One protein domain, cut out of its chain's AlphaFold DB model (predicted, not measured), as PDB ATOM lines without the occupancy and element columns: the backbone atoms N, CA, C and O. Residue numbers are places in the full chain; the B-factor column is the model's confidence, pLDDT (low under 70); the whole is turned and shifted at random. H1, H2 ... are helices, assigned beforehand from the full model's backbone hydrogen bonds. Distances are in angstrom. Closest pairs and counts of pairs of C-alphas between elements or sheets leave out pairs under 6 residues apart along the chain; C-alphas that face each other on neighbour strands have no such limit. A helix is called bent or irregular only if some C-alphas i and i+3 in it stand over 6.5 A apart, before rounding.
ATOM      1  N   PRO A  98     159.800  52.742 161.360       98.19
ATOM      2  CA  PRO A  98     159.591  52.862 159.913       98.19
ATOM      3  C   PRO A  98     158.822  54.123 159.492       98.19
ATOM      4  O   PRO A  98     159.063  54.676 158.420       98.19
ATOM      5  N   LEU A  99     157.887  54.587 160.328       98.38
ATOM      6  CA  LEU A  99     157.110  55.798 160.059       98.38
ATOM      7  C   LEU A  99     157.933  57.061 160.331       98.38
ATOM      8  O   LEU A  99     157.868  58.008 159.552       98.38
ATOM      9  N   VAL A 100     158.741  57.063 161.392       96.81
ATOM     10  CA  VAL A 100     159.672  58.167 161.669       96.81
ATOM     11  C   VAL A 100     160.726  58.270 160.564       96.81
ATOM     12  O   VAL A 100     160.971  59.362 160.062       96.81
ATOM     13  N   ASP A 101     161.297  57.149 160.123       94.75
ATOM     14  CA  ASP A 101     162.281  57.113 159.033       94.75
ATOM     15  C   ASP A 101     161.703  57.656 157.726       94.75
ATOM     16  O   ASP A 101     162.396  58.354 156.985       94.75
ATOM     17  N   ARG A 102     160.414  57.410 157.458       94.94
ATOM     18  CA  ARG A 102     159.723  58.006 156.311       94.94
ATOM     19  C   ARG A 102     159.700  59.534 156.379       94.94
ATOM     20  O   ARG A 102     159.883  60.171 155.346       94.94
ATOM     21  N   TYR A 103     159.501  60.112 157.563       92.94
ATOM     22  CA  TYR A 103     159.606  61.560 157.754       92.94
ATOM     23  C   TYR A 103     161.056  62.044 157.601       92.94
ATOM     24  O   TYR A 103     161.314  62.980 156.849       92.94
ATOM     25  N   LEU A 104     162.020  61.381 158.249       88.81
ATOM     26  CA  LEU A 104     163.436  61.778 158.215       88.81
ATOM     27  C   LEU A 104     164.088  61.636 156.830       88.81
ATOM     28  O   LEU A 104     165.074  62.315 156.541       88.81
ATOM     29  N   ALA A 105     163.551  60.775 155.963       87.62
ATOM     30  CA  ALA A 105     164.004  60.623 154.583       87.62
ATOM     31  C   ALA A 105     163.644  61.823 153.689       87.62
ATOM     32  O   ALA A 105     164.154  61.920 152.568       87.62
ATOM     33  N   LYS A 106     162.775  62.730 154.150       83.31
ATOM     34  CA  LYS A 106     162.379  63.907 153.382       83.31
ATOM     35  C   LYS A 106     163.449  65.000 153.447       83.31
ATOM     36  O   LYS A 106     163.826  65.433 154.537       83.31
ATOM     37  N   PRO A 107     163.929  65.497 152.297       72.50
ATOM     38  CA  PRO A 107     164.826  66.640 152.276       72.50
ATOM     39  C   PRO A 107     164.063  67.915 152.658       72.50
ATOM     40  O   PRO A 107     163.109  68.297 151.985       72.50
ATOM     41  N   MET A 108     164.496  68.594 153.722       76.88
ATOM     42  CA  MET A 108     164.065  69.968 153.998       76.88
ATOM     43  C   MET A 108     164.577  70.945 152.940       76.88
ATOM     44  O   MET A 108     165.621  70.738 152.340       76.88
ATOM     45  N   THR A 109     163.903  72.066 152.720       81.00
ATOM     46  CA  THR A 109     164.395  73.029 151.733       81.00
ATOM     47  C   THR A 109     165.684  73.710 152.226       81.00
ATOM     48  O   THR A 109     165.803  74.145 153.373       81.00
ATOM     49  N   CYS A 110     166.706  73.770 151.365       81.44
ATOM     50  CA  CYS A 110     168.045  74.233 151.754       81.44
ATOM     51  C   CYS A 110     168.151  75.729 152.053       81.44
ATOM     52  O   CYS A 110     169.120  76.165 152.669       81.44
ATOM     53  N   ASP A 111     167.164  76.512 151.637       83.69
ATOM     54  CA  ASP A 111     167.014  77.929 151.970       83.69
ATOM     55  C   ASP A 111     166.706  78.162 153.457       83.69
ATOM     56  O   ASP A 111     167.001  79.236 153.977       83.69
ATOM     57  N   GLN A 112     166.177  77.154 154.156       79.56
ATOM     58  CA  GLN A 112     165.912  77.212 155.595       79.56
ATOM     59  C   GLN A 112     167.111  76.783 156.451       79.56
ATOM     60  O   GLN A 112     167.060  76.906 157.675       79.56
ATOM     61  N   ALA A 113     168.190  76.281 155.841       81.56
ATOM     62  CA  ALA A 113     169.361  75.828 156.578       81.56
ATOM     63  C   ALA A 113     170.112  77.029 157.185       81.56
ATOM     64  O   ALA A 113     170.578  77.897 156.438       81.56
ATOM     65  N   PRO A 114     170.306  77.091 158.517       82.06
ATOM     66  CA  PRO A 114     171.154  78.115 159.109       82.06
ATOM     67  C   PRO A 114     172.554  78.107 158.495       82.06
ATOM     68  O   PRO A 114     173.140  77.047 158.272       82.06
ATOM     69  N   LEU A 115     173.142  79.288 158.289       83.00
ATOM     70  CA  LEU A 115     174.472  79.418 157.674       83.00
ATOM     71  C   LEU A 115     175.556  78.619 158.419       83.00
ATOM     72  O   LEU A 115     176.459  78.061 157.793       83.00
ATOM     73  N   TYR A 116     175.442  78.511 159.746       84.06
ATOM     74  CA  TYR A 116     176.384  77.732 160.552       84.06
ATOM     75  C   TYR A 116     176.288  76.221 160.288       84.06
ATOM     76  O   TYR A 116     177.272  75.510 160.488       84.06
ATOM     77  N   CYS A 117     175.160  75.713 159.777       85.88
ATOM     78  CA  CYS A 117     175.036  74.302 159.427       85.88
ATOM     79  C   CYS A 117     176.005  73.906 158.314       85.88
ATOM     80  O   CYS A 117     176.634  72.853 158.398       85.88
ATOM     81  N   ALA A 118     176.177  74.768 157.311       83.56
ATOM     82  CA  ALA A 118     177.114  74.537 156.221       83.56
ATOM     83  C   ALA A 118     178.570  74.609 156.701       83.56
ATOM     84  O   ALA A 118     179.382  73.737 156.393       83.56
ATOM     85  N   ALA A 119     178.892  75.675 157.438       84.62
ATOM     86  CA  ALA A 119     180.267  76.024 157.778       84.62
ATOM     87  C   ALA A 119     180.838  75.176 158.924       84.62
ATOM     88  O   ALA A 119     182.003  74.791 158.876       84.62
ATOM     89  N   GLU A 120     180.026  74.885 159.940       86.19
ATOM     90  CA  GLU A 120     180.491  74.303 161.203       86.19
ATOM     91  C   GLU A 120     180.030  72.851 161.365       86.19
ATOM     92  O   GLU A 120     180.806  71.997 161.790       86.19
ATOM     93  N   CYS A 121     178.795  72.536 160.964       87.31
ATOM     94  CA  CYS A 121     178.177  71.245 161.273       87.31
ATOM     95  C   CYS A 121     178.333  70.194 160.174       87.31
ATOM     96  O   CYS A 121     178.572  69.020 160.463       87.31
ATOM     97  N   ALA A 122     178.248  70.587 158.902       83.69
ATOM     98  CA  ALA A 122     178.403  69.664 157.784       83.69
ATOM     99  C   ALA A 122     179.738  68.880 157.813       83.69
ATOM    100  O   ALA A 122     179.703  67.672 157.539       83.69
ATOM    101  N   PRO A 123     180.898  69.474 158.181       86.38
ATOM    102  CA  PRO A 123     182.164  68.741 158.296       86.38
ATOM    103  C   PRO A 123     182.148  67.613 159.339       86.38
ATOM    104  O   PRO A 123     182.727  66.557 159.096       86.38
ATOM    105  N   ILE A 124     181.450  67.804 160.461       84.81
ATOM    106  CA  ILE A 124     181.410  66.855 161.589       84.81
ATOM    107  C   ILE A 124     180.131  66.012 161.636       84.81
ATOM    108  O   ILE A 124     179.938  65.236 162.560       84.81
ATOM    109  N   SER A 125     179.240  66.155 160.657       79.94
ATOM    110  CA  SER A 125     177.932  65.484 160.627       79.94
ATOM    111  C   SER A 125     177.991  63.968 160.831       79.94
ATOM    112  O   SER A 125     177.130  63.393 161.492       79.94
ATOM    113  N   HIS A 126     179.043  63.319 160.331       77.38
ATOM    114  CA  HIS A 126     179.292  61.897 160.556       77.38
ATOM    115  C   HIS A 126     179.462  61.554 162.048       77.38
ATOM    116  O   HIS A 126     179.016  60.493 162.474       77.38
ATOM    117  N   CYS A 127     180.021  62.460 162.856       80.12
ATOM    118  CA  CYS A 127     180.177  62.290 164.300       80.12
ATOM    119  C   CYS A 127     178.862  62.334 165.075       80.12
ATOM    120  O   CYS A 127     178.777  61.744 166.147       80.12
ATOM    121  N   LEU A 128     177.850  63.013 164.533       74.44
ATOM    122  CA  LEU A 128     176.533  63.146 165.158       74.44
ATOM    123  C   LEU A 128     175.681  61.880 164.965       74.44
ATOM    124  O   LEU A 128     174.844  61.559 165.800       74.44
ATOM    125  N   VAL A 129     175.899  61.165 163.856       68.38
ATOM    126  CA  VAL A 129     175.064  60.033 163.418       68.38
ATOM    127  C   VAL A 129     175.739  58.682 163.683       68.38
ATOM    128  O   VAL A 129     175.076  57.709 164.020       68.38
ATOM    129  N   ALA A 130     177.063  58.603 163.539       70.38
ATOM    130  CA  ALA A 130     177.838  57.383 163.754       70.38
ATOM    131  C   ALA A 130     179.255  57.743 164.241       70.38
ATOM    132  O   ALA A 130     180.179  57.825 163.423       70.38
ATOM    133  N   PRO A 131     179.447  57.975 165.556       67.94
ATOM    134  CA  PRO A 131     180.716  58.447 166.097       67.94
ATOM    135  C   PRO A 131     181.860  57.496 165.732       67.94
ATOM    136  O   PRO A 131     181.858  56.321 166.102       67.94
ATOM    137  N   LYS A 132     182.847  58.014 165.003       77.62
ATOM    138  CA  LYS A 132     184.112  57.335 164.714       77.62
ATOM    139  C   LYS A 132     185.188  57.790 165.713       77.62
ATOM    140  O   LYS A 132     184.993  58.793 166.399       77.62
ATOM    141  N   PRO A 133     186.325  57.080 165.838       81.06
ATOM    142  CA  PRO A 133     187.380  57.452 166.788       81.06
ATOM    143  C   PRO A 133     187.919  58.886 166.635       81.06
ATOM    144  O   PRO A 133     188.336  59.486 167.619       81.06
ATOM    145  N   ASP A 134     187.887  59.451 165.427       81.75
ATOM    146  CA  ASP A 134     188.281  60.833 165.112       81.75
ATOM    147  C   ASP A 134     187.286  61.897 165.610       81.75
ATOM    148  O   ASP A 134     187.616  63.083 165.658       81.75
ATOM    149  N   CYS A 135     186.106  61.491 166.078       84.06
ATOM    150  CA  CYS A 135     185.094  62.382 166.643       84.06
ATOM    151  C   CYS A 135     185.383  62.830 168.083       84.06
ATOM    152  O   CYS A 135     184.624  63.625 168.633       84.06
ATOM    153  N   SER A 136     186.479  62.373 168.702       83.44
ATOM    154  CA  SER A 136     186.834  62.725 170.084       83.44
ATOM    155  C   SER A 136     187.094  64.222 170.304       83.44
ATOM    156  O   SER A 136     187.132  64.669 171.446       83.44
ATOM    157  N   ALA A 137     187.312  64.989 169.230       84.31
ATOM    158  CA  ALA A 137     187.526  66.434 169.281       84.31
ATOM    159  C   ALA A 137     186.224  67.259 169.234       84.31
ATOM    160  O   ALA A 137     186.269  68.469 169.455       84.31
ATOM    161  N   VAL A 138     185.072  66.639 168.945       81.62
ATOM    162  CA  VAL A 138     183.779  67.338 168.919       81.62
ATOM    163  C   VAL A 138     183.335  67.597 170.356       81.62
ATOM    164  O   VAL A 138     183.080  66.665 171.118       81.62
ATOM    165  N   THR A 139     183.254  68.871 170.738       82.56
ATOM    166  CA  THR A 139     182.769  69.254 172.068       82.56
ATOM    167  C   THR A 139     181.266  69.004 172.187       82.56
ATOM    168  O   THR A 139     180.544  69.017 171.188       82.56
ATOM    169  N   GLN A 140     180.773  68.834 173.416       71.25
ATOM    170  CA  GLN A 140     179.334  68.745 173.680       71.25
ATOM    171  C   GLN A 140     178.593  69.972 173.129       71.25
ATOM    172  O   GLN A 140     177.601  69.810 172.440       71.25
ATOM    173  N   GLU A 141     179.125  71.180 173.326       74.12
ATOM    174  CA  GLU A 141     178.568  72.420 172.764       74.12
ATOM    175  C   GLU A 141     178.430  72.375 171.235       74.12
ATOM    176  O   GLU A 141     177.400  72.760 170.684       74.12
ATOM    177  N   THR A 142     179.445  71.855 170.538       79.69
ATOM    178  CA  THR A 142     179.396  71.710 169.077       79.69
ATOM    179  C   THR A 142     178.340  70.683 168.666       79.69
ATOM    180  O   THR A 142     177.617  70.901 167.697       79.69
ATOM    181  N   ASN A 143     178.214  69.585 169.416       74.81
ATOM    182  CA  ASN A 143     177.191  68.564 169.194       74.81
ATOM    183  C   ASN A 143     175.775  69.157 169.342       74.81
ATOM    184  O   ASN A 143     175.000  69.091 168.389       74.81
ATOM    185  N   LEU A 144     175.519  69.862 170.455       67.75
ATOM    186  CA  LEU A 144     174.256  70.562 170.745       67.75
ATOM    187  C   LEU A 144     173.879  71.550 169.636       67.75
ATOM    188  O   LEU A 144     172.734  71.648 169.209       67.75
ATOM    189  N   ARG A 145     174.858  72.316 169.148       74.62
ATOM    190  CA  ARG A 145     174.616  73.304 168.093       74.62
ATOM    191  C   ARG A 145     174.311  72.643 166.751       74.62
ATOM    192  O   ARG A 145     173.529  73.177 165.963       74.62
ATOM    193  N   CYS A 146     174.944  71.507 166.472       81.06
ATOM    194  CA  CYS A 146     174.893  70.852 165.172       81.06
ATOM    195  C   CYS A 146     173.825  69.767 165.032       81.06
ATOM    196  O   CYS A 146     173.519  69.389 163.898       81.06
ATOM    197  N   SER A 147     173.209  69.315 166.123       74.31
ATOM    198  CA  SER A 147     172.078  68.381 166.103       74.31
ATOM    199  C   SER A 147     170.902  68.903 165.272       74.31
ATOM    200  O   SER A 147     170.373  68.183 164.424       74.31
ATOM    201  N   TYR A 148     170.584  70.195 165.388       73.50
ATOM    202  CA  TYR A 148     169.590  70.874 164.548       73.50
ATOM    203  C   TYR A 148     169.897  70.781 163.042       73.50
ATOM    204  O   TYR A 148     168.995  70.732 162.204       73.50
ATOM    205  N   CYS A 149     171.178  70.734 162.675       80.75
ATOM    206  CA  CYS A 149     171.619  70.711 161.283       80.75
ATOM    207  C   CYS A 149     171.479  69.339 160.613       80.75
ATOM    208  O   CYS A 149     171.633  69.251 159.393       80.75
ATOM    209  N   LEU A 150     171.161  68.281 161.372       77.19
ATOM    210  CA  LEU A 150     171.018  66.916 160.854       77.19
ATOM    211  C   LEU A 150     169.964  66.798 159.742       77.19
ATOM    212  O   LEU A 150     170.149  66.049 158.785       77.19
ATOM    213  N   ARG A 151     168.899  67.597 159.810       75.88
ATOM    214  CA  ARG A 151     167.844  67.638 158.782       75.88
ATOM    215  C   ARG A 151     168.266  68.320 157.474       75.88
ATOM    216  O   ARG A 151     167.682  68.076 156.421       75.88
ATOM    217  N   PHE A 152     169.324  69.130 157.516       79.25
ATOM    218  CA  PHE A 152     169.863  69.850 156.360       79.25
ATOM    219  C   PHE A 152     171.081  69.162 155.737       79.25
ATOM    220  O   PHE A 152     171.699  69.722 154.837       79.25
ATOM    221  N   LEU A 153     171.462  67.954 156.173       75.38
ATOM    222  CA  LEU A 153     172.679  67.301 155.665       75.38
ATOM    223  C   LEU A 153     172.669  67.085 154.153       75.38
ATOM    224  O   LEU A 153     173.704  67.234 153.506       75.38
ATOM    225  N   HIS A 154     171.501  66.812 153.578       77.56
ATOM    226  CA  HIS A 154     171.340  66.658 152.136       77.56
ATOM    227  C   HIS A 154     171.663  67.952 151.351       77.56
ATOM    228  O   HIS A 154     172.033  67.876 150.181       77.56
ATOM    229  N   CYS A 155     171.601  69.129 151.991       81.00
ATOM    230  CA  CYS A 155     172.002  70.415 151.408       81.00
ATOM    231  C   CYS A 155     173.516  70.583 151.290       81.00
ATOM    232  O   CYS A 155     173.994  71.451 150.560       81.00
ATOM    233  N   PHE A 156     174.281  69.759 152.008       81.56
ATOM    234  CA  PHE A 156     175.733  69.841 152.084       81.56
ATOM    235  C   PHE A 156     176.339  68.490 151.682       81.56
ATOM    236  O   PHE A 156     176.868  67.773 152.537       81.56
ATOM    237  N   PRO A 157     176.294  68.104 150.393       74.44
ATOM    238  CA  PRO A 157     176.850  66.830 149.948       74.44
ATOM    239  C   PRO A 157     178.365  66.757 150.203       74.44
ATOM    240  O   PRO A 157     179.080  67.756 150.108       74.44
ATOM    241  N   GLY A 158     178.860  65.570 150.556       74.12
ATOM    242  CA  GLY A 158     180.274  65.314 150.835       74.12
ATOM    243  C   GLY A 158     180.553  63.821 151.014       74.12
ATOM    244  O   GLY A 158     179.657  63.055 151.365       74.12
ATOM    245  N   GLU A 159     181.789  63.401 150.750       68.06
ATOM    246  CA  GLU A 159     182.197  61.997 150.849       68.06
ATOM    247  C   GLU A 159     182.024  61.478 152.289       68.06
ATOM    248  O   GLU A 159     182.475  62.105 153.247       68.06
ATOM    249  N   GLY A 160     181.314  60.357 152.455       62.59
ATOM    250  CA  GLY A 160     181.027  59.762 153.768       62.59
ATOM    251  C   GLY A 160     179.906  60.427 154.580       62.59
ATOM    252  O   GLY A 160     179.706  60.036 155.731       62.59
ATOM    253  N   ARG A 161     179.169  61.398 154.019       66.00
ATOM    254  CA  ARG A 161     178.006  62.006 154.688       66.00
ATOM    255  C   ARG A 161     176.747  61.154 154.473       66.00
ATOM    256  O   ARG A 161     176.458  60.809 153.325       66.00
ATOM    257  N   PRO A 162     175.989  60.809 155.531       59.78
ATOM    258  CA  PRO A 162     174.727  60.098 155.368       59.78
ATOM    259  C   PRO A 162     173.738  60.969 154.584       59.78
ATOM    260  O   PRO A 162     173.544  62.142 154.898       59.78
ATOM    261  N   THR A 163     173.123  60.394 153.550       60.81
ATOM    262  CA  THR A 163     172.108  61.070 152.724       60.81
ATOM    263  C   THR A 163     170.735  61.101 153.390       60.81
ATOM    264  O   THR A 163     169.884  61.881 152.975       60.81
ATOM    265  N   ALA A 164     170.527  60.272 154.416       65.88
ATOM    266  CA  ALA A 164     169.332  60.241 155.244       65.88
ATOM    267  C   ALA A 164     169.695  59.828 156.677       65.88
ATOM    268  O   ALA A 164     170.588  59.002 156.898       65.88
ATOM    269  N   VAL A 165     168.994  60.409 157.645       80.00
ATOM    270  CA  VAL A 165     169.060  60.016 159.054       80.00
ATOM    271  C   VAL A 165     167.963  58.981 159.288       80.00
ATOM    272  O   VAL A 165     166.836  59.190 158.856       80.00
ATOM    273  N   SER A 166     168.284  57.874 159.954       89.00
ATOM    274  CA  SER A 166     167.288  56.924 160.456       89.00
ATOM    275  C   SER A 166     167.251  56.957 161.978       89.00
ATOM    276  O   SER A 166     168.226  57.349 162.628       89.00
ATOM    277  N   VAL A 167     166.150  56.497 162.559       92.31
ATOM    278  CA  VAL A 167     165.991  56.320 164.001       92.31
ATOM    279  C   VAL A 167     167.053  55.372 164.557       92.31
ATOM    280  O   VAL A 167     167.644  55.669 165.594       92.31
ATOM    281  N   LEU A 168     167.363  54.279 163.848       92.94
ATOM    282  CA  LEU A 168     168.429  53.352 164.243       92.94
ATOM    283  C   LEU A 168     169.784  54.065 164.361       92.94
ATOM    284  O   LEU A 168     170.514  53.872 165.337       92.94
ATOM    285  N   ASN A 169     170.096  54.935 163.398       86.62
ATOM    286  CA  ASN A 169     171.330  55.710 163.423       86.62
ATOM    287  C   ASN A 169     171.330  56.726 164.579       86.62
ATOM    288  O   ASN A 169     172.325  56.830 165.297       86.62
ATOM    289  N   LEU A 170     170.209  57.422 164.822       86.94
ATOM    290  CA  LEU A 170     170.062  58.330 165.970       86.94
ATOM    291  C   LEU A 170     170.304  57.612 167.306       86.94
ATOM    292  O   LEU A 170     170.892  58.190 168.218       86.94
ATOM    293  N   TRP A 171     169.924  56.336 167.400       91.25
ATOM    294  CA  TRP A 171     170.140  55.475 168.568       91.25
ATOM    295  C   TRP A 171     171.462  54.701 168.555       91.25
ATOM    296  O   TRP A 171     171.601  53.683 169.230       91.25
ATOM    297  N   LYS A 172     172.474  55.190 167.825       87.69
ATOM    298  CA  LYS A 172     173.831  54.611 167.804       87.69
ATOM    299  C   LYS A 172     173.841  53.120 167.426       87.69
ATOM    300  O   LYS A 172     174.683  52.365 167.911       87.69
ATOM    301  N   ASN A 173     172.935  52.714 166.534       89.69
ATOM    302  CA  ASN A 173     172.728  51.333 166.085       89.69
ATOM    303  C   ASN A 173     172.237  50.354 167.169       89.69
ATOM    304  O   ASN A 173     172.399  49.142 167.016       89.69
ATOM    305  N   ASP A 174     171.628  50.841 168.254       93.94
ATOM    306  CA  ASP A 174     170.913  49.981 169.197       93.94
ATOM    307  C   ASP A 174     169.585  49.513 168.584       93.94
ATOM    308  O   ASP A 174     168.616  50.269 168.509       93.94
TER     309      ASP A 174
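Overview. This is residues 98 to 174 of the 594 residues of the protein "Beta-lactamase domain-containing protein" of Chrysochromulina tobinii (UniProt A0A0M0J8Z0). Two helices, H2 and H4, cross nearly at right angles in the middle, with short H1 and H3 at opposite ends and H5 near H1 and H2; H2, H3 and H4 are irregular. You see 77 residues with five named helices, H1 to H5 in order, and no named strand: all helix. It is compact, with radius of gyration of the C-alphas 12.0 A and spans of 33 by 32 by 23 A.

Arrangement. Start at H1, residues 98 to 104; H5, residues 167 to 170, is close but not clearly touching, the closest C-alphas, Asp 101 and Val 167, being 6.3 A apart. H2, residues 115 to 129, touches H4, residues 140 to 155, about perpendicular at 80 degrees; their closest C-alphas, Cys 121 and Cys 146, are 5.1 A apart. H3, residues 133 to 137, is close to H2 but not clearly touching, with closest C-alphas Cys 135 and Cys 127 5.4 A apart. Every O i to N i+4 pair is within hydrogen-bond range in H1, against 5 of 11 in H2, 0 of 1 in H3 and 5 of 12 in H4, where O i to N i+3 gives 7 of 12, 0 of 2 and 9 of 13; H5 is too short for such an i+4 pair.

Along the chain. Find C-alpha 98 at (159.591, 52.862, 159.913), where H1 begins. H2 runs 20.2 A and H4 23.5 A, with a kink of 62 degrees near residue 149. H5 ends at C-alpha 170, (170.062, 58.330, 165.970).

Size, cuts and confidence. The C-alphas farthest apart, Leu 99 and Ala 137, are 33.5 A apart. The printed part has no cut, and the link from H4 to H5 is long, 11 residues. Look for pLDDT under 70 at residues 129, 131, 144 and 159 to 164.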